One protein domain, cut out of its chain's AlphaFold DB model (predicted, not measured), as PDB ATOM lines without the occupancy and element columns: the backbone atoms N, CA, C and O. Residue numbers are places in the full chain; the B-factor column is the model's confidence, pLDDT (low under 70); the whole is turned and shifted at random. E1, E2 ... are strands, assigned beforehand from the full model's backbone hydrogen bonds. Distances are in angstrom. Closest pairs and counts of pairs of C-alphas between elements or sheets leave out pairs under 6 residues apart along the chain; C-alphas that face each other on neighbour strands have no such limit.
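This is residues 3 to 122 of the 1092 residues of the protein "Glyco_hydro_2_C domain-containing protein" of Flavobacteriales bacterium (UniProt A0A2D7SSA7). Little here is regular: two small, strongly twisted antiparallel sheets, E1-E2-E4 and a branched one of E3, E5, E6 and E7, meet at few points, where the ends of E2 and E4 come near the end of E7, amid long loops, and residues 11 to 19 stick out. The printed part has 120 residues, no named helix and seven strands, E1 to E7 in turn: all strand, 44 residues in named elements. It is compact, radius of gyration of the C-alphas 15.4 A, spanning 47 by 34 by 25 A.

Find C-alpha 3 at (-28.707, -31.880, -32.519), where E1, residues 3 to 7, begins. Next come E2, 22 to 30, 25.8 A long; E3, 37 to 42; E4, 59 to 63; E5, 65 to 74, 27.5 A; E6, 89 to 92; and E7, 111 to 115, ending at (-39.181, -27.512, -43.576).

Look at hairpin E1 and E2: N 4 and O 28 are 2.9 A apart. Across E2 and E4, N 23 and O 62 are 2.8 A apart. E3 lies on one side of E5, with N 39 to O 72 at 2.9 A. E6 and E7 lie on the other side, with N 73 to O 90 at 2.9 A and N 67 to O 113 at 2.8 A.

The printed part has no cut. Links E1 to E2, E3 to E4, E5 to E6 and E6 to E7 are long. Among 46 residues with pLDDT under 70 are 3 to 23.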
ATOM      1  N   ILE A   3     -27.645 -32.876 -32.372       44.31
ATOM      2  CA  ILE A   3     -28.707 -31.880 -32.519       44.31
ATOM      3  C   ILE A   3     -29.874 -32.608 -33.163       44.31
ATOM      4  O   ILE A   3     -29.785 -33.020 -34.320       44.31
ATOM      5  N   ILE A   4     -30.943 -32.816 -32.405       43.59
ATOM      6  CA  ILE A   4     -32.136 -33.510 -32.879       43.59
ATOM      7  C   ILE A   4     -33.218 -32.454 -33.113       43.59
ATOM      8  O   ILE A   4     -33.648 -31.774 -32.187       43.59
ATOM      9  N   LEU A   5     -33.665 -32.291 -34.360       48.88
ATOM     10  CA  LEU A   5     -34.824 -31.446 -34.659       48.88
ATOM     11  C   LEU A   5     -36.116 -32.236 -34.434       48.88
ATOM     12  O   LEU A   5     -36.314 -33.278 -35.062       48.88
ATOM     13  N   PHE A   6     -37.034 -31.699 -33.630       41.81
ATOM     14  CA  PHE A   6     -38.407 -32.199 -33.539       41.81
ATOM     15  C   PHE A   6     -39.424 -31.146 -33.994       41.81
ATOM     16  O   PHE A   6     -39.253 -29.937 -33.835       41.81
ATOM     17  N   LEU A   7     -40.516 -31.641 -34.580       40.75
ATOM     18  CA  LEU A   7     -41.689 -30.867 -34.976       40.75
ATOM     19  C   LEU A   7     -42.836 -31.166 -34.011       40.75
ATOM     20  O   LEU A   7     -43.278 -32.313 -33.913       40.75
ATOM     21  N   PHE A   8     -43.393 -30.131 -33.385       42.75
ATOM     22  CA  PHE A   8     -44.702 -30.224 -32.742       42.75
ATOM     23  C   PHE A   8     -45.797 -29.759 -33.711       42.75
ATOM     24  O   PHE A   8     -45.908 -28.581 -34.049       42.75
ATOM     25  N   PHE A   9     -46.658 -30.688 -34.140       43.09
ATOM     26  CA  PHE A   9     -47.896 -30.352 -34.846       43.09
ATOM     27  C   PHE A   9     -48.934 -29.802 -33.858       43.09
ATOM     28  O   PHE A   9     -49.634 -30.566 -33.195       43.09
ATOM     29  N   ILE A  10     -49.117 -28.480 -33.811       39.47
ATOM     30  CA  ILE A  10     -50.328 -27.886 -33.227       39.47
ATOM     31  C   ILE A  10     -51.340 -27.661 -34.356       39.47
ATOM     32  O   ILE A  10     -51.445 -26.578 -34.925       39.47
ATOM     33  N   ASN A  11     -52.131 -28.683 -34.696       36.31
ATOM     34  CA  ASN A  11     -53.277 -28.479 -35.583       36.31
ATOM     35  C   ASN A  11     -54.458 -27.872 -34.810       36.31
ATOM     36  O   ASN A  11     -55.248 -28.590 -34.196       36.31
ATOM     37  N   ASN A  12     -54.592 -26.544 -34.866       33.22
ATOM     38  CA  ASN A  12     -55.737 -25.850 -35.479       33.22
ATOM     39  C   ASN A  12     -55.814 -24.384 -35.019       33.22
ATOM     40  O   ASN A  12     -56.318 -24.086 -33.939       33.22
ATOM     41  N   PHE A  13     -55.524 -23.463 -35.935       35.78
ATOM     42  CA  PHE A  13     -56.430 -22.340 -36.158       35.78
ATOM     43  C   PHE A  13     -56.795 -22.299 -37.642       35.78
ATOM     44  O   PHE A  13     -56.027 -21.869 -38.496       35.78
ATOM     45  N   LEU A  14     -58.017 -22.734 -37.955       41.38
ATOM     46  CA  LEU A  14     -58.713 -22.266 -39.148       41.38
ATOM     47  C   LEU A  14     -58.815 -20.735 -39.055       41.38
ATOM     48  O   LEU A  14     -59.478 -20.241 -38.148       41.38
ATOM     49  N   PHE A  15     -58.168 -19.993 -39.960       37.06
ATOM     50  CA  PHE A  15     -58.824 -19.127 -40.956       37.06
ATOM     51  C   PHE A  15     -57.826 -18.238 -41.735       37.06
ATOM     52  O   PHE A  15     -57.069 -17.461 -41.169       37.06
ATOM     53  N   SER A  16     -58.040 -18.229 -43.055       37.91
ATOM     54  CA  SER A  16     -57.826 -17.135 -44.020       37.91
ATOM     55  C   SER A  16     -56.519 -17.073 -44.835       37.91
ATOM     56  O   SER A  16     -55.459 -16.698 -44.359       37.91
ATOM     57  N   GLN A  17     -56.696 -17.371 -46.130       50.56
ATOM     58  CA  GLN A  17     -56.154 -16.668 -47.300       50.56
ATOM     59  C   GLN A  17     -54.709 -16.153 -47.218       50.56
ATOM     60  O   GLN A  17     -54.476 -14.951 -47.246       50.56
ATOM     61  N   ASN A  18     -53.756 -17.081 -47.207       48.09
ATOM     62  CA  ASN A  18     -52.595 -17.129 -48.105       48.09
ATOM     63  C   ASN A  18     -51.914 -18.487 -47.872       48.09
ATOM     64  O   ASN A  18     -51.752 -18.895 -46.729       48.09
ATOM     65  N   ASN A  19     -51.590 -19.217 -48.939       51.75
ATOM     66  CA  ASN A  19     -51.072 -20.593 -48.886       51.75
ATOM     67  C   ASN A  19     -49.608 -20.671 -48.396       51.75
ATOM     68  O   ASN A  19     -48.767 -21.170 -49.134       51.75
ATOM     69  N   ASN A  20     -49.298 -20.201 -47.188       55.06
ATOM     70  CA  ASN A  20     -48.011 -20.473 -46.549       55.06
ATOM     71  C   ASN A  20     -48.264 -21.169 -45.210       55.06
ATOM     72  O   ASN A  20     -48.833 -20.579 -44.294       55.06
ATOM     73  N   GLU A  21     -47.875 -22.436 -45.129       63.09
ATOM     74  CA  GLU A  21     -47.853 -23.208 -43.889       63.09
ATOM     75  C   GLU A  21     -46.678 -22.704 -43.028       63.09
ATOM     76  O   GLU A  21     -45.547 -22.610 -43.515       63.09
ATOM     77  N   VAL A  22     -46.964 -22.324 -41.777       67.62
ATOM     78  CA  VAL A  22     -45.968 -21.923 -40.769       67.62
ATOM     79  C   VAL A  22     -45.803 -23.075 -39.783       67.62
ATOM     80  O   VAL A  22     -46.793 -23.616 -39.290       67.62
ATOM     81  N   PHE A  23     -44.558 -23.429 -39.497       68.19
ATOM     82  CA  PHE A  23     -44.144 -24.572 -38.700       68.19
ATOM     83  C   PHE A  23     -43.349 -24.093 -37.487       68.19
ATOM     84  O   PHE A  23     -42.435 -23.283 -37.631       68.19
ATOM     85  N   GLN A  24     -43.674 -24.606 -36.299       76.81
ATOM     86  CA  GLN A  24     -42.839 -24.415 -35.116       76.81
ATOM     87  C   GLN A  24     -41.749 -25.488 -35.110       76.81
ATOM     88  O   GLN A  24     -42.046 -26.682 -35.078       76.81
ATOM     89  N   VAL A  25     -40.498 -25.049 -35.167       73.62
ATOM     90  CA  VAL A  25     -39.309 -25.896 -35.186       73.62
ATOM     91  C   VAL A  25     -38.620 -25.786 -33.835       73.62
ATOM     92  O   VAL A  25     -38.285 -24.683 -33.403       73.62
ATOM     93  N   GLU A  26     -38.428 -26.922 -33.173       77.38
ATOM     94  CA  GLU A  26     -37.677 -27.037 -31.927       77.38
ATOM     95  C   GLU A  26     -36.357 -27.751 -32.192       77.38
ATOM     96  O   GLU A  26     -36.315 -28.800 -32.843       77.38
ATOM     97  N   PHE A  27     -35.276 -27.165 -31.692       72.31
ATOM     98  CA  PHE A  27     -33.949 -27.745 -31.762       72.31
ATOM     99  C   PHE A  27     -33.578 -28.317 -30.395       72.31
ATOM    100  O   PHE A  27     -33.365 -27.565 -29.446       72.31
ATOM    101  N   LEU A  28     -33.466 -29.638 -30.302       65.19
ATOM    102  CA  LEU A  28     -32.912 -30.302 -29.127       65.19
ATOM    103  C   LEU A  28     -31.402 -30.394 -29.291       65.19
ATOM    104  O   LEU A  28     -30.914 -30.826 -30.337       65.19
ATOM    105  N   VAL A  29     -30.670 -29.961 -28.273       63.16
ATOM    106  CA  VAL A  29     -29.211 -29.922 -28.293       63.16
ATOM    107  C   VAL A  29     -28.689 -30.711 -27.107       63.16
ATOM    108  O   VAL A  29     -28.792 -30.238 -25.979       63.16
ATOM    109  N   ASP A  30     -28.091 -31.862 -27.396       55.53
ATOM    110  CA  ASP A  30     -27.516 -32.772 -26.411       55.53
ATOM    111  C   ASP A  30     -26.050 -33.093 -26.778       55.53
ATOM    112  O   ASP A  30     -25.615 -32.983 -27.933       55.53
ATOM    113  N   ASP A  31     -25.244 -33.472 -25.785       54.53
ATOM    114  CA  ASP A  31     -23.839 -33.878 -25.958       54.53
ATOM    115  C   ASP A  31     -22.926 -32.805 -26.589       54.53
ATOM    116  O   ASP A  31     -22.053 -33.107 -27.418       54.53
ATOM    117  N   ILE A  32     -23.147 -31.534 -26.226       62.06
ATOM    118  CA  ILE A  32     -22.244 -30.408 -26.509       62.06
ATOM    119  C   ILE A  32     -21.690 -29.880 -25.185       62.06
ATOM    120  O   ILE A  32     -22.412 -29.232 -24.428       62.06
ATOM    121  N   ASP A  33     -20.398 -30.105 -24.929       63.31
ATOM    122  CA  ASP A  33     -19.706 -29.511 -23.783       63.31
ATOM    123  C   ASP A  33     -19.484 -28.010 -24.035       63.31
ATOM    124  O   ASP A  33     -18.585 -27.587 -24.767       63.31
ATOM    125  N   CYS A  34     -20.392 -27.194 -23.498       70.81
ATOM    126  CA  CYS A  34     -20.378 -25.748 -23.649       70.81
ATOM    127  C   CYS A  34     -20.300 -25.050 -22.290       70.81
ATOM    128  O   CYS A  34     -21.261 -25.038 -21.526       70.81
ATOM    129  N   ASN A  35     -19.190 -24.354 -22.028       66.94
ATOM    130  CA  ASN A  35     -18.983 -23.540 -20.820       66.94
ATOM    131  C   ASN A  35     -19.746 -22.190 -20.846       66.94
ATOM    132  O   ASN A  35     -19.229 -21.148 -20.430       66.94
ATOM    133  N   GLY A  36     -20.976 -22.184 -21.362       78.94
ATOM    134  CA  GLY A  36     -21.803 -20.992 -21.528       78.94
ATOM    135  C   GLY A  36     -23.195 -21.304 -22.083       78.94
ATOM    136  O   GLY A  36     -23.810 -22.281 -21.670       78.94
ATOM    137  N   GLN A  37     -23.723 -20.465 -22.980       84.50
ATOM    138  CA  GLN A  37     -25.050 -20.675 -23.578       84.50
ATOM    139  C   GLN A  37     -24.946 -21.148 -25.030       84.50
ATOM    140  O   GLN A  37     -24.076 -20.688 -25.771       84.50
ATOM    141  N   ILE A  38     -25.871 -22.012 -25.446       85.19
ATOM    142  CA  ILE A  38     -25.924 -22.524 -26.815       85.19
ATOM    143  C   ILE A  38     -26.999 -21.793 -27.609       85.19
ATOM    144  O   ILE A  38     -28.177 -21.849 -27.253       85.19
ATOM    145  N   ASN A  39     -26.591 -21.168 -28.711       88.50
ATOM    146  CA  ASN A  39     -27.484 -20.540 -29.676       88.50
ATOM    147  C   ASN A  39     -27.363 -21.231 -31.034       88.50
ATOM    148  O   ASN A  39     -26.269 -21.578 -31.470       88.50
ATOM    149  N   ILE A  40     -28.482 -21.356 -31.734       87.00
ATOM    150  CA  ILE A  40     -28.546 -21.854 -33.105       87.00
ATOM    151  C   ILE A  40     -28.957 -20.689 -33.988       87.00
ATOM    152  O   ILE A  40     -30.012 -20.077 -33.805       87.00
ATOM    153  N   THR A  41     -28.092 -20.360 -34.932       86.75
ATOM    154  CA  THR A  41     -28.242 -19.217 -35.832       86.75
ATOM    155  C   THR A  41     -28.088 -19.696 -37.263       86.75
ATOM    156  O   THR A  41     -27.467 -20.725 -37.511       86.75
ATOM    157  N   GLY A  42     -28.682 -18.985 -38.208       87.62
ATOM    158  CA  GLY A  42     -28.747 -19.444 -39.577       87.62
ATOM    159  C   GLY A  42     -29.449 -18.480 -40.513       87.62
ATOM    160  O   GLY A  42     -29.775 -17.335 -40.200       87.62
ATOM    161  N   SER A  43     -29.767 -18.988 -41.692       84.56
ATOM    162  CA  SER A  43     -30.555 -18.270 -42.698       84.56
ATOM    163  C   SER A  43     -31.894 -17.720 -42.163       84.56
ATOM    164  O   SER A  43     -32.371 -16.690 -42.638       84.56
ATOM    165  N   PHE A  44     -32.491 -18.349 -41.144       85.69
ATOM    166  CA  PHE A  44     -33.782 -17.950 -40.575       85.69
ATOM    167  C   PHE A  44     -33.744 -16.740 -39.629       85.69
ATOM    168  O   PHE A  44     -34.756 -16.055 -39.483       85.69
ATOM    169  N   ASP A  45     -32.605 -16.446 -39.002       83.62
ATOM    170  CA  ASP A  45     -32.410 -15.249 -38.173       83.62
ATOM    171  C   ASP A  45     -31.456 -14.243 -38.837       83.62
ATOM    172  O   ASP A  45     -31.011 -13.286 -38.202       83.62
ATOM    173  N   ASN A  46     -31.164 -14.443 -40.128       82.75
ATOM    174  CA  ASN A  46     -30.151 -13.722 -40.898       82.75
ATOM    175  C   ASN A  46     -28.765 -13.744 -40.234       82.75
ATOM    176  O   ASN A  46     -28.061 -12.733 -40.261       82.75
ATOM    177  N   TRP A  47     -28.388 -14.875 -39.632       84.56
ATOM    178  CA  TRP A  47     -27.077 -15.082 -39.015       84.56
ATOM    179  C   TRP A  47     -26.768 -14.085 -37.885       84.56
ATOM    180  O   TRP A  47     -25.628 -13.683 -37.656       84.56
ATOM    181  N   SER A  48     -27.799 -13.643 -37.159       82.56
ATOM    182  CA  SER A  48     -27.660 -12.641 -36.097       82.56
ATOM    183  C   SER A  48     -26.932 -13.147 -34.842       82.56
ATOM    184  O   SER A  48     -26.523 -12.340 -34.005       82.56
ATOM    185  N   GLY A  49     -26.780 -14.468 -34.700       80.81
ATOM    186  CA  GLY A  49     -26.273 -15.145 -33.505       80.81
ATOM    187  C   GLY A  49     -27.323 -15.338 -32.402       80.81
ATOM    188  O   GLY A  49     -26.989 -15.823 -31.322       80.81
ATOM    189  N   TRP A  50     -28.585 -14.964 -32.648       84.38
ATOM    190  CA  TRP A  50     -29.652 -14.907 -31.637       84.38
ATOM    191  C   TRP A  50     -30.892 -15.743 -31.961       84.38
ATOM    192  O   TRP A  50     -31.899 -15.571 -31.281       84.38
ATOM    193  N   GLY A  51     -30.831 -16.626 -32.959       83.81
ATOM    194  CA  GLY A  51     -31.933 -17.480 -33.416       83.81
ATOM    195  C   GLY A  51     -32.591 -18.358 -32.337       83.81
ATOM    196  O   GLY A  51     -33.234 -17.868 -31.406       83.81
ATOM    197  N   ALA A  52     -32.514 -19.679 -32.462       84.00
ATOM    198  CA  ALA A  52     -33.057 -20.568 -31.435       84.00
ATOM    199  C   ALA A  52     -32.085 -20.599 -30.241       84.00
ATOM    200  O   ALA A  52     -30.902 -20.884 -30.409       84.00
ATOM    201  N   ASN A  53     -32.544 -20.224 -29.048       84.44
ATOM    202  CA  ASN A  53     -31.691 -20.003 -27.879       84.44
ATOM    203  C   ASN A  53     -32.429 -20.358 -26.570       84.44
ATOM    204  O   ASN A  53     -33.649 -20.525 -26.574       84.44
ATOM    205  N   PRO A  54     -31.755 -20.413 -25.408       80.88
ATOM    206  CA  PRO A  54     -32.388 -20.890 -24.178       80.88
ATOM    207  C   PRO A  54     -33.604 -20.062 -23.732       80.88
ATOM    208  O   PRO A  54     -34.492 -20.577 -23.064       80.88
ATOM    209  N   ASN A  55     -33.694 -18.782 -24.117       82.81
ATOM    210  CA  ASN A  55     -34.820 -17.929 -23.722       82.81
ATOM    211  C   ASN A  55     -36.116 -18.244 -24.480       82.81
ATOM    212  O   ASN A  55     -37.191 -17.849 -24.029       82.81
ATOM    213  N   ASN A  56     -36.023 -18.908 -25.635       76.94
ATOM    214  CA  ASN A  56     -37.175 -19.378 -26.404       76.94
ATOM    215  C   ASN A  56     -37.284 -20.909 -26.397       76.94
ATOM    216  O   ASN A  56     -37.942 -21.467 -27.273       76.94
ATOM    217  N   ASN A  57     -36.659 -21.571 -25.411       78.94
ATOM    218  CA  ASN A  57     -36.532 -23.029 -25.331       78.94
ATOM    219  C   ASN A  57     -36.017 -23.643 -26.643       78.94
ATOM    220  O   ASN A  57     -36.478 -24.699 -27.052       78.94
ATOM    221  N   HIS A  58     -35.126 -22.936 -27.345       82.00
ATOM    222  CA  HIS A  58     -34.594 -23.364 -28.637       82.00
ATOM    223  C   HIS A  58     -35.678 -23.625 -29.696       82.00
ATOM    224  O   HIS A  58     -35.528 -24.491 -30.556       82.00
ATOM    225  N   THR A  59     -36.747 -22.821 -29.686       79.81
ATOM    226  CA  THR A  59     -37.844 -22.901 -30.667       79.81
ATOM    227  C   THR A  59     -37.931 -21.673 -31.581       79.81
ATOM    228  O   THR A  59     -37.664 -20.543 -31.160       79.81
ATOM    229  N   ILE A  60     -38.333 -21.876 -32.843       83.19
ATOM    230  CA  ILE A  60     -38.566 -20.812 -33.836       83.19
ATOM    231  C   ILE A  60     -39.712 -21.157 -34.805       83.19
ATOM    232  O   ILE A  60     -39.953 -22.319 -35.106       83.19
ATOM    233  N   GLU A  61     -40.426 -20.150 -35.316       82.25
ATOM    234  CA  GLU A  61     -41.473 -20.323 -36.335       82.25
ATOM    235  C   GLU A  61     -40.925 -20.056 -37.748       82.25
ATOM    236  O   GLU A  61     -40.447 -18.956 -38.031       82.25
ATOM    237  N   LEU A  62     -41.022 -21.042 -38.647       80.38
ATOM    238  CA  LEU A  62     -40.514 -20.986 -40.025       80.38
ATOM    239  C   LEU A  62     -41.608 -21.302 -41.047       80.38
ATOM    240  O   LEU A  62     -42.544 -22.041 -40.767       80.38
ATOM    241  N   ASN A  63     -41.486 -20.766 -42.261       80.50
ATOM    242  CA  ASN A  63     -42.331 -21.200 -43.380       80.50
ATOM    243  C   ASN A  63     -41.754 -22.482 -44.000       80.50
ATOM    244  O   ASN A  63     -40.592 -22.811 -43.773       80.50
ATOM    245  N   SER A  64     -42.521 -23.174 -44.845       75.75
ATOM    246  CA  SER A  64     -41.945 -24.250 -45.662       75.75
ATOM    247  C   SER A  64     -40.808 -23.725 -46.557       75.75
ATOM    248  O   SER A  64     -41.021 -22.778 -47.321       75.75
ATOM    249  N   GLY A  65     -39.631 -24.345 -46.508       73.25
ATOM    250  CA  GLY A  65     -38.427 -23.911 -47.220       73.25
ATOM    251  C   GLY A  65     -37.177 -24.674 -46.780       73.25
ATOM    252  O   GLY A  65     -37.233 -25.470 -45.847       73.25
ATOM    253  N   SER A  66     -36.053 -24.447 -47.456       78.06
ATOM    254  CA  SER A  66     -34.744 -24.989 -47.067       78.06
ATOM    255  C   SER A  66     -33.960 -23.934 -46.296       78.06
ATOM    256  O   SER A  66     -33.959 -22.768 -46.694       78.06
ATOM    257  N   TYR A  67     -33.319 -24.343 -45.207       80.44
ATOM    258  CA  TYR A  67     -32.631 -23.462 -44.277       80.44
ATOM    259  C   TYR A  67     -31.258 -24.018 -43.906       80.44
ATOM    260  O   TYR A  67     -31.090 -25.219 -43.706       80.44
ATOM    261  N   GLU A  68     -30.312 -23.098 -43.768       83.50
ATOM    262  CA  GLU A  68     -28.945 -23.324 -43.294       83.50
ATOM    263  C   GLU A  68     -28.788 -22.849 -41.848       83.50
ATOM    264  O   GLU A  68     -29.423 -21.848 -41.480       83.50
ATOM    265  N   TYR A  69     -27.946 -23.519 -41.053       84.25
ATOM    266  CA  TYR A  69     -27.635 -23.128 -39.674       84.25
ATOM    267  C   TYR A  69     -26.246 -23.565 -39.178       84.25
ATOM    268  O   TYR A  69     -25.612 -24.467 -39.724       84.25
ATOM    269  N   GLN A  70     -25.807 -22.934 -38.087       84.19
ATOM    270  CA  GLN A  70     -24.642 -23.291 -37.274       84.19
ATOM    271  C   GLN A  70     -24.996 -23.221 -35.784       84.19
ATOM    272  O   GLN A  70     -25.985 -22.589 -35.389       84.19
ATOM    273  N   VAL A  71     -24.167 -23.849 -34.948       85.31
ATOM    274  CA  VAL A  71     -24.333 -23.818 -33.491       85.31
ATOM    275  C   VAL A  71     -23.203 -23.045 -32.837       85.31
ATOM    276  O   VAL A  71     -22.030 -23.347 -33.017       85.31
ATOM    277  N   LEU A  72     -23.575 -22.039 -32.053       85.81
ATOM    278  CA  LEU A  72     -22.664 -21.191 -31.304       85.81
ATOM    279  C   LEU A  72     -22.717 -21.601 -29.838       85.81
ATOM    280  O   LEU A  72     -23.731 -21.402 -29.165       85.81
ATOM    281  N   CYS A  73     -21.600 -22.099 -29.322       85.81
ATOM    282  CA  CYS A  73     -21.367 -22.180 -27.889       85.81
ATOM    283  C   CYS A  73     -20.751 -20.862 -27.409       85.81
ATOM    284  O   CYS A  73     -19.548 -20.635 -27.540       85.81
ATOM    285  N   ILE A  74     -21.585 -19.964 -26.887       85.75
ATOM    286  CA  ILE A  74     -21.189 -18.616 -26.470       85.75
ATOM    287  C   ILE A  74     -20.650 -18.662 -25.044       85.75
ATOM    288  O   ILE A  74     -21.364 -19.032 -24.114       85.75
ATOM    289  N   ASN A  75     -19.421 -18.190 -24.847       82.12
ATOM    290  CA  ASN A  75     -18.818 -18.069 -23.528       82.12
ATOM    291  C   ASN A  75     -19.413 -16.874 -22.762       82.12
ATOM    292  O   ASN A  75     -19.049 -15.712 -22.972       82.12
ATOM    293  N   THR A  76     -20.301 -17.165 -21.813       81.25
ATOM    294  CA  THR A  76     -21.027 -16.146 -21.043       81.25
ATOM    295  C   THR A  76     -20.213 -15.521 -19.907       81.25
ATOM    296  O   THR A  76     -20.710 -14.624 -19.223       81.25
ATOM    297  N   SER A  77     -18.964 -15.948 -19.690       80.94
ATOM    298  CA  SER A  77     -18.085 -15.362 -18.667       80.94
ATOM    299  C   SER A  77     -17.528 -13.980 -19.052       80.94
ATOM    300  O   SER A  77     -17.135 -13.207 -18.175       80.94
ATOM    301  N   ASN A  78     -17.544 -13.614 -20.341       76.38
ATOM    302  CA  ASN A  78     -17.146 -12.283 -20.806       76.38
ATOM    303  C   ASN A  78     -18.307 -11.287 -20.677       76.38
ATOM    304  O   ASN A  78     -19.262 -11.363 -21.433       76.38
ATOM    305  N   SER A  79     -18.219 -10.283 -19.805       76.12
ATOM    306  CA  SER A  79     -19.331  -9.361 -19.511       76.12
ATOM    307  C   SER A  79     -19.924  -8.583 -20.699       76.12
ATOM    308  O   SER A  79     -20.973  -7.969 -20.526       76.12
ATOM    309  N   ASN A  80     -19.301  -8.606 -21.882       76.12
ATOM    310  CA  ASN A  80     -19.804  -7.985 -23.113       76.12
ATOM    311  C   ASN A  80     -20.243  -8.989 -24.198       76.12
ATOM    312  O   ASN A  80     -20.491  -8.563 -25.329       76.12
ATOM    313  N   TRP A  81     -20.362 -10.283 -23.876       79.06
ATOM    314  CA  TRP A  81     -20.692 -11.358 -24.826       79.06
ATOM    315  C   TRP A  81     -21.971 -11.084 -25.639       79.06
ATOM    316  O   TRP A  81     -22.055 -11.437 -26.809       79.06
ATOM    317  N   PHE A  82     -22.950 -10.384 -25.060       80.19
ATOM    318  CA  PHE A  82     -24.241 -10.101 -25.696       80.19
ATOM    319  C   PHE A  82     -24.187  -9.038 -26.812       80.19
ATOM    320  O   PHE A  82     -25.144  -8.904 -27.569       80.19
ATOM    321  N   ASN A  83     -23.109  -8.254 -26.924       83.50
ATOM    322  CA  ASN A  83     -22.978  -7.265 -28.005       83.50
ATOM    323  C   ASN A  83     -22.391  -7.869 -29.288       83.50
ATOM    324  O   ASN A  83     -22.582  -7.301 -30.360       83.50
ATOM    325  N   ASP A  84     -21.665  -8.982 -29.171       82.12
ATOM    326  CA  ASP A  84     -21.028  -9.676 -30.288       82.12
ATOM    327  C   ASP A  84     -20.949 -11.184 -29.982       82.12
ATOM    328  O   ASP A  84     -19.923 -11.673 -29.495       82.12
ATOM    329  N   PRO A  85     -22.056 -11.919 -30.186       82.12
ATOM    330  CA  PRO A  85     -22.143 -13.329 -29.810       82.12
ATOM    331  C   PRO A  85     -21.188 -14.214 -30.620       82.12
ATOM    332  O   PRO A  85     -20.687 -15.199 -30.087       82.12
ATOM    333  N   TRP A  86     -20.879 -13.839 -31.863       84.12
ATOM    334  CA  TRP A  86     -20.037 -14.609 -32.777       84.12
ATOM    335  C   TRP A  86     -18.588 -14.690 -32.304       84.12
ATOM    336  O   TRP A  86     -18.055 -15.783 -32.121       84.12
ATOM    337  N   SER A  87     -17.957 -13.543 -32.032       82.56
ATOM    338  CA  SER A  87     -16.554 -13.513 -31.588       82.56
ATOM    339  C   SER A  87     -16.344 -14.081 -30.184       82.56
ATOM    340  O   SER A  87     -15.218 -14.403 -29.805       82.56
ATOM    341  N   ASN A  88     -17.424 -14.214 -29.410       81.31
ATOM    342  CA  ASN A  88     -17.415 -14.776 -28.064       81.31
ATOM    343  C   ASN A  88     -17.884 -16.236 -28.030       81.31
ATOM    344  O   ASN A  88     -18.224 -16.728 -26.954       81.31
ATOM    345  N   SER A  89     -17.902 -16.926 -29.173       83.56
ATOM    346  CA  SER A  89     -18.364 -18.309 -29.273       83.56
ATOM    347  C   SER A  89     -17.355 -19.248 -29.920       83.56
ATOM    348  O   SER A  89     -16.541 -18.838 -30.746       83.56
ATOM    349  N   ILE A  90     -17.431 -20.519 -29.531       84.44
ATOM    350  CA  ILE A  90     -16.925 -21.633 -30.333       84.44
ATOM    351  C   ILE A  90     -18.046 -22.008 -31.301       84.44
ATOM    352  O   ILE A  90     -19.186 -22.211 -30.873       84.44
ATOM    353  N   ILE A  91     -17.726 -22.052 -32.592       83.56
ATOM    354  CA  ILE A  91     -18.678 -22.353 -33.661       83.56
ATOM    355  C   ILE A  91     -18.542 -23.830 -34.014       83.56
ATOM    356  O   ILE A  91     -17.436 -24.319 -34.237       83.56
ATOM    357  N   TYR A  92     -19.675 -24.520 -34.055       79.88
ATOM    358  CA  TYR A  92     -19.779 -25.890 -34.525       79.88
ATOM    359  C   TYR A  92     -20.438 -25.896 -35.905       79.88
ATOM    360  O   TYR A  92     -21.581 -25.455 -36.071       79.88
ATOM    361  N   GLU A  93     -19.686 -26.393 -36.881       72.50
ATOM    362  CA  GLU A  93     -19.999 -26.423 -38.311       72.50
ATOM    363  C   GLU A  93     -19.505 -27.752 -38.924       72.50
ATOM    364  O   GLU A  93     -18.619 -28.387 -38.343       72.50
ATOM    365  N   PRO A  94     -20.089 -28.231 -40.041       67.81
ATOM    366  CA  PRO A  94     -19.625 -29.452 -40.696       67.81
ATOM    367  C   PRO A  94     -18.258 -29.249 -41.371       67.81
ATOM    368  O   PRO A  94     -17.824 -28.123 -41.617       67.81
ATOM    369  N   GLU A  95     -17.574 -30.346 -41.706       69.81
ATOM    370  CA  GLU A  95     -16.333 -30.284 -42.486       69.81
ATOM    371  C   GLU A  95     -16.624 -29.869 -43.941       69.81
ATOM    372  O   GLU A  95     -17.625 -30.299 -44.527       69.81
ATOM    373  N   GLN A  96     -15.758 -29.031 -44.525       71.31
ATOM    374  CA  GLN A  96     -15.969 -28.456 -45.857       71.31
ATOM    375  C   GLN A  96     -16.025 -29.532 -46.939       71.31
ATOM    376  O   GLN A  96     -15.094 -30.325 -47.087       71.31
ATOM    377  N   GLY A  97     -17.108 -29.540 -47.718       62.03
ATOM    378  CA  GLY A  97     -17.315 -30.536 -48.770       62.03
ATOM    379  C   GLY A  97     -17.801 -31.902 -48.267       62.03
ATOM    380  O   GLY A  97     -17.908 -32.836 -49.064       62.03
ATOM    381  N   SER A  98     -18.096 -32.035 -46.967       65.19
ATOM    382  CA  SER A  98     -18.707 -33.244 -46.411       65.19
ATOM    383  C   SER A  98     -20.170 -33.386 -46.832       65.19
ATOM    384  O   SER A  98     -20.831 -32.434 -47.242       65.19
ATOM    385  N   SER A  99     -20.718 -34.587 -46.665       59.78
ATOM    386  CA  SER A  99     -22.126 -34.877 -46.943       59.78
ATOM    387  C   SER A  99     -23.115 -34.170 -45.997       59.78
ATOM    388  O   SER A  99     -24.326 -34.263 -46.206       59.78
ATOM    389  N   CYS A 100     -22.596 -33.494 -44.965       61.66
ATOM    390  CA  CYS A 100     -23.325 -32.696 -43.974       61.66
ATOM    391  C   CYS A 100     -23.312 -31.192 -44.267       61.66
ATOM    392  O   CYS A 100     -24.036 -30.446 -43.606       61.66
ATOM    393  N   ASP A 101     -22.486 -30.758 -45.219       74.38
ATOM    394  CA  ASP A 101     -22.407 -29.379 -45.678       74.38
ATOM    395  C   ASP A 101     -23.538 -29.119 -46.680       74.38
ATOM    396  O   ASP A 101     -23.658 -29.813 -47.692       74.38
ATOM    397  N   PHE A 102     -24.426 -28.168 -46.383       71.31
ATOM    398  CA  PHE A 102     -25.635 -27.953 -47.185       71.31
ATOM    399  C   PHE A 102     -25.315 -27.519 -48.618       71.31
ATOM    400  O   PHE A 102     -26.031 -27.901 -49.551       71.31
ATOM    401  N   ASN A 103     -24.236 -26.753 -48.794       71.25
ATOM    402  CA  ASN A 103     -23.734 -26.334 -50.093       71.25
ATOM    403  C   ASN A 103     -22.208 -26.548 -50.182       71.25
ATOM    404  O   ASN A 103     -21.438 -25.606 -50.001       71.25
ATOM    405  N   PRO A 104     -21.761 -27.770 -50.522       64.31
ATOM    406  CA  PRO A 104     -20.350 -28.164 -50.457       64.31
ATOM    407  C   PRO A 104     -19.429 -27.424 -51.447       64.31
ATOM    408  O   PRO A 104     -18.210 -27.569 -51.378       64.31
ATOM    409  N   ASP A 105     -19.995 -26.642 -52.373       62.38
ATOM    410  CA  ASP A 105     -19.265 -25.864 -53.381       62.38
ATOM    411  C   ASP A 105     -18.968 -24.413 -52.950       62.38
ATOM    412  O   ASP A 105     -18.323 -23.670 -53.701       62.38
ATOM    413  N   ASP A 106     -19.446 -23.969 -51.782       70.62
ATOM    414  CA  ASP A 106     -19.151 -22.633 -51.264       70.62
ATOM    415  C   ASP A 106     -18.080 -22.622 -50.154       70.62
ATOM    416  O   ASP A 106     -17.470 -23.630 -49.795       70.62
ATOM    417  N   SER A 107     -17.712 -21.415 -49.720       65.19
ATOM    418  CA  SER A 107     -16.635 -21.204 -48.749       65.19
ATOM    419  C   SER A 107     -17.115 -21.150 -47.294       65.19
ATOM    420  O   SER A 107     -16.323 -20.767 -46.435       65.19
ATOM    421  N   PHE A 108     -18.390 -21.434 -47.023       70.12
ATOM    422  CA  PHE A 108     -19.018 -21.314 -45.710       70.12
ATOM    423  C   PHE A 108     -19.664 -22.640 -45.316       70.12
ATOM    424  O   PHE A 108     -20.743 -22.976 -45.786       70.12
ATOM    425  N   THR A 109     -19.050 -23.367 -44.390       74.81
ATOM    426  CA  THR A 109     -19.555 -24.679 -43.994       74.81
ATOM    427  C   THR A 109     -20.753 -24.546 -43.061       74.81
ATOM    428  O   THR A 109     -20.688 -23.913 -42.003       74.81
ATOM    429  N   ASN A 110     -21.899 -25.101 -43.448       79.38
ATOM    430  CA  ASN A 110     -23.120 -24.970 -42.656       79.38
ATOM    431  C   ASN A 110     -24.035 -26.192 -42.783       79.38
ATOM    432  O   ASN A 110     -24.080 -26.865 -43.810       79.38
ATOM    433  N   PHE A 111     -24.757 -26.501 -41.703       79.50
ATOM    434  CA  PHE A 111     -25.718 -27.600 -41.693       79.50
ATOM    435  C   PHE A 111     -27.001 -27.189 -42.415       79.50
ATOM    436  O   PHE A 111     -27.399 -26.026 -42.361       79.50
ATOM    437  N   GLY A 112     -27.704 -28.151 -43.020       72.56
ATOM    438  CA  GLY A 112     -28.921 -27.884 -43.786       72.56
ATOM    439  C   GLY A 112     -30.132 -28.726 -43.400       72.56
ATOM    440  O   GLY A 112     -30.025 -29.929 -43.167       72.56
ATOM    441  N   PHE A 113     -31.317 -28.112 -43.405       73.75
ATOM    442  CA  PHE A 113     -32.593 -28.807 -43.210       73.75
ATOM    443  C   PHE A 113     -33.708 -28.231 -44.089       73.75
ATOM    444  O   PHE A 113     -33.676 -27.071 -44.498       73.75
ATOM    445  N   ILE A 114     -34.721 -29.050 -44.394       68.94
ATOM    446  CA  ILE A 114     -35.892 -28.634 -45.175       68.94
ATOM    447  C   ILE A 114     -37.144 -28.724 -44.309       68.94
ATOM    448  O   ILE A 114     -37.489 -29.792 -43.806       68.94
ATOM    449  N   VAL A 115     -37.863 -27.611 -44.202       69.25
ATOM    450  CA  VAL A 115     -39.181 -27.512 -43.576       69.25
ATOM    451  C   VAL A 115     -40.249 -27.722 -44.652       69.25
ATOM    452  O   VAL A 115     -40.387 -26.919 -45.573       69.25
ATOM    453  N   ASN A 116     -41.008 -28.813 -44.567       63.66
ATOM    454  CA  ASN A 116     -42.239 -29.044 -45.331       63.66
ATOM    455  C   ASN A 116     -43.219 -29.875 -44.468       63.66
ATOM    456  O   ASN A 116     -42.974 -30.037 -43.274       63.66
ATOM    457  N   ASN A 117     -44.312 -30.406 -45.034       59.25
ATOM    458  CA  ASN A 117     -45.281 -31.245 -44.302       59.25
ATOM    459  C   ASN A 117     -44.676 -32.485 -43.603       59.25
ATOM    460  O   ASN A 117     -45.354 -33.085 -42.777       59.25
ATOM    461  N   ASN A 118     -43.418 -32.829 -43.893       53.78
ATOM    462  CA  ASN A 118     -42.487 -33.556 -43.031       53.78
ATOM    463  C   ASN A 118     -41.118 -32.842 -43.081       53.78
ATOM    464  O   ASN A 118     -40.679 -32.454 -44.163       53.78
ATOM    465  N   ILE A 119     -40.390 -32.689 -41.967       49.50
ATOM    466  CA  ILE A 119     -38.978 -32.275 -42.086       49.50
ATOM    467  C   ILE A 119     -38.203 -33.414 -42.752       49.50
ATOM    468  O   ILE A 119     -38.263 -34.559 -42.308       49.50
ATOM    469  N   VAL A 120     -37.476 -33.088 -43.819       47.97
ATOM    470  CA  VAL A 120     -36.486 -33.975 -44.436       47.97
ATOM    471  C   VAL A 120     -35.133 -33.300 -44.241       47.97
ATOM    472  O   VAL A 120     -34.875 -32.243 -44.819       47.97
ATOM    473  N   LEU A 121     -34.286 -33.884 -43.389       50.41
ATOM    474  CA  LEU A 121     -32.854 -33.580 -43.387       50.41
ATOM    475  C   LEU A 121     -32.297 -34.057 -44.735       50.41
ATOM    476  O   LEU A 121     -32.615 -35.169 -45.164       50.41
ATOM    477  N   ASN A 122     -31.541 -33.211 -45.441       43.59
ATOM    478  CA  ASN A 122     -30.981 -33.608 -46.734       43.59
ATOM    479  C   ASN A 122     -30.002 -34.788 -46.499       43.59
ATOM    480  O   ASN A 122     -29.247 -34.755 -45.525       43.59
TER     481      ASN A 122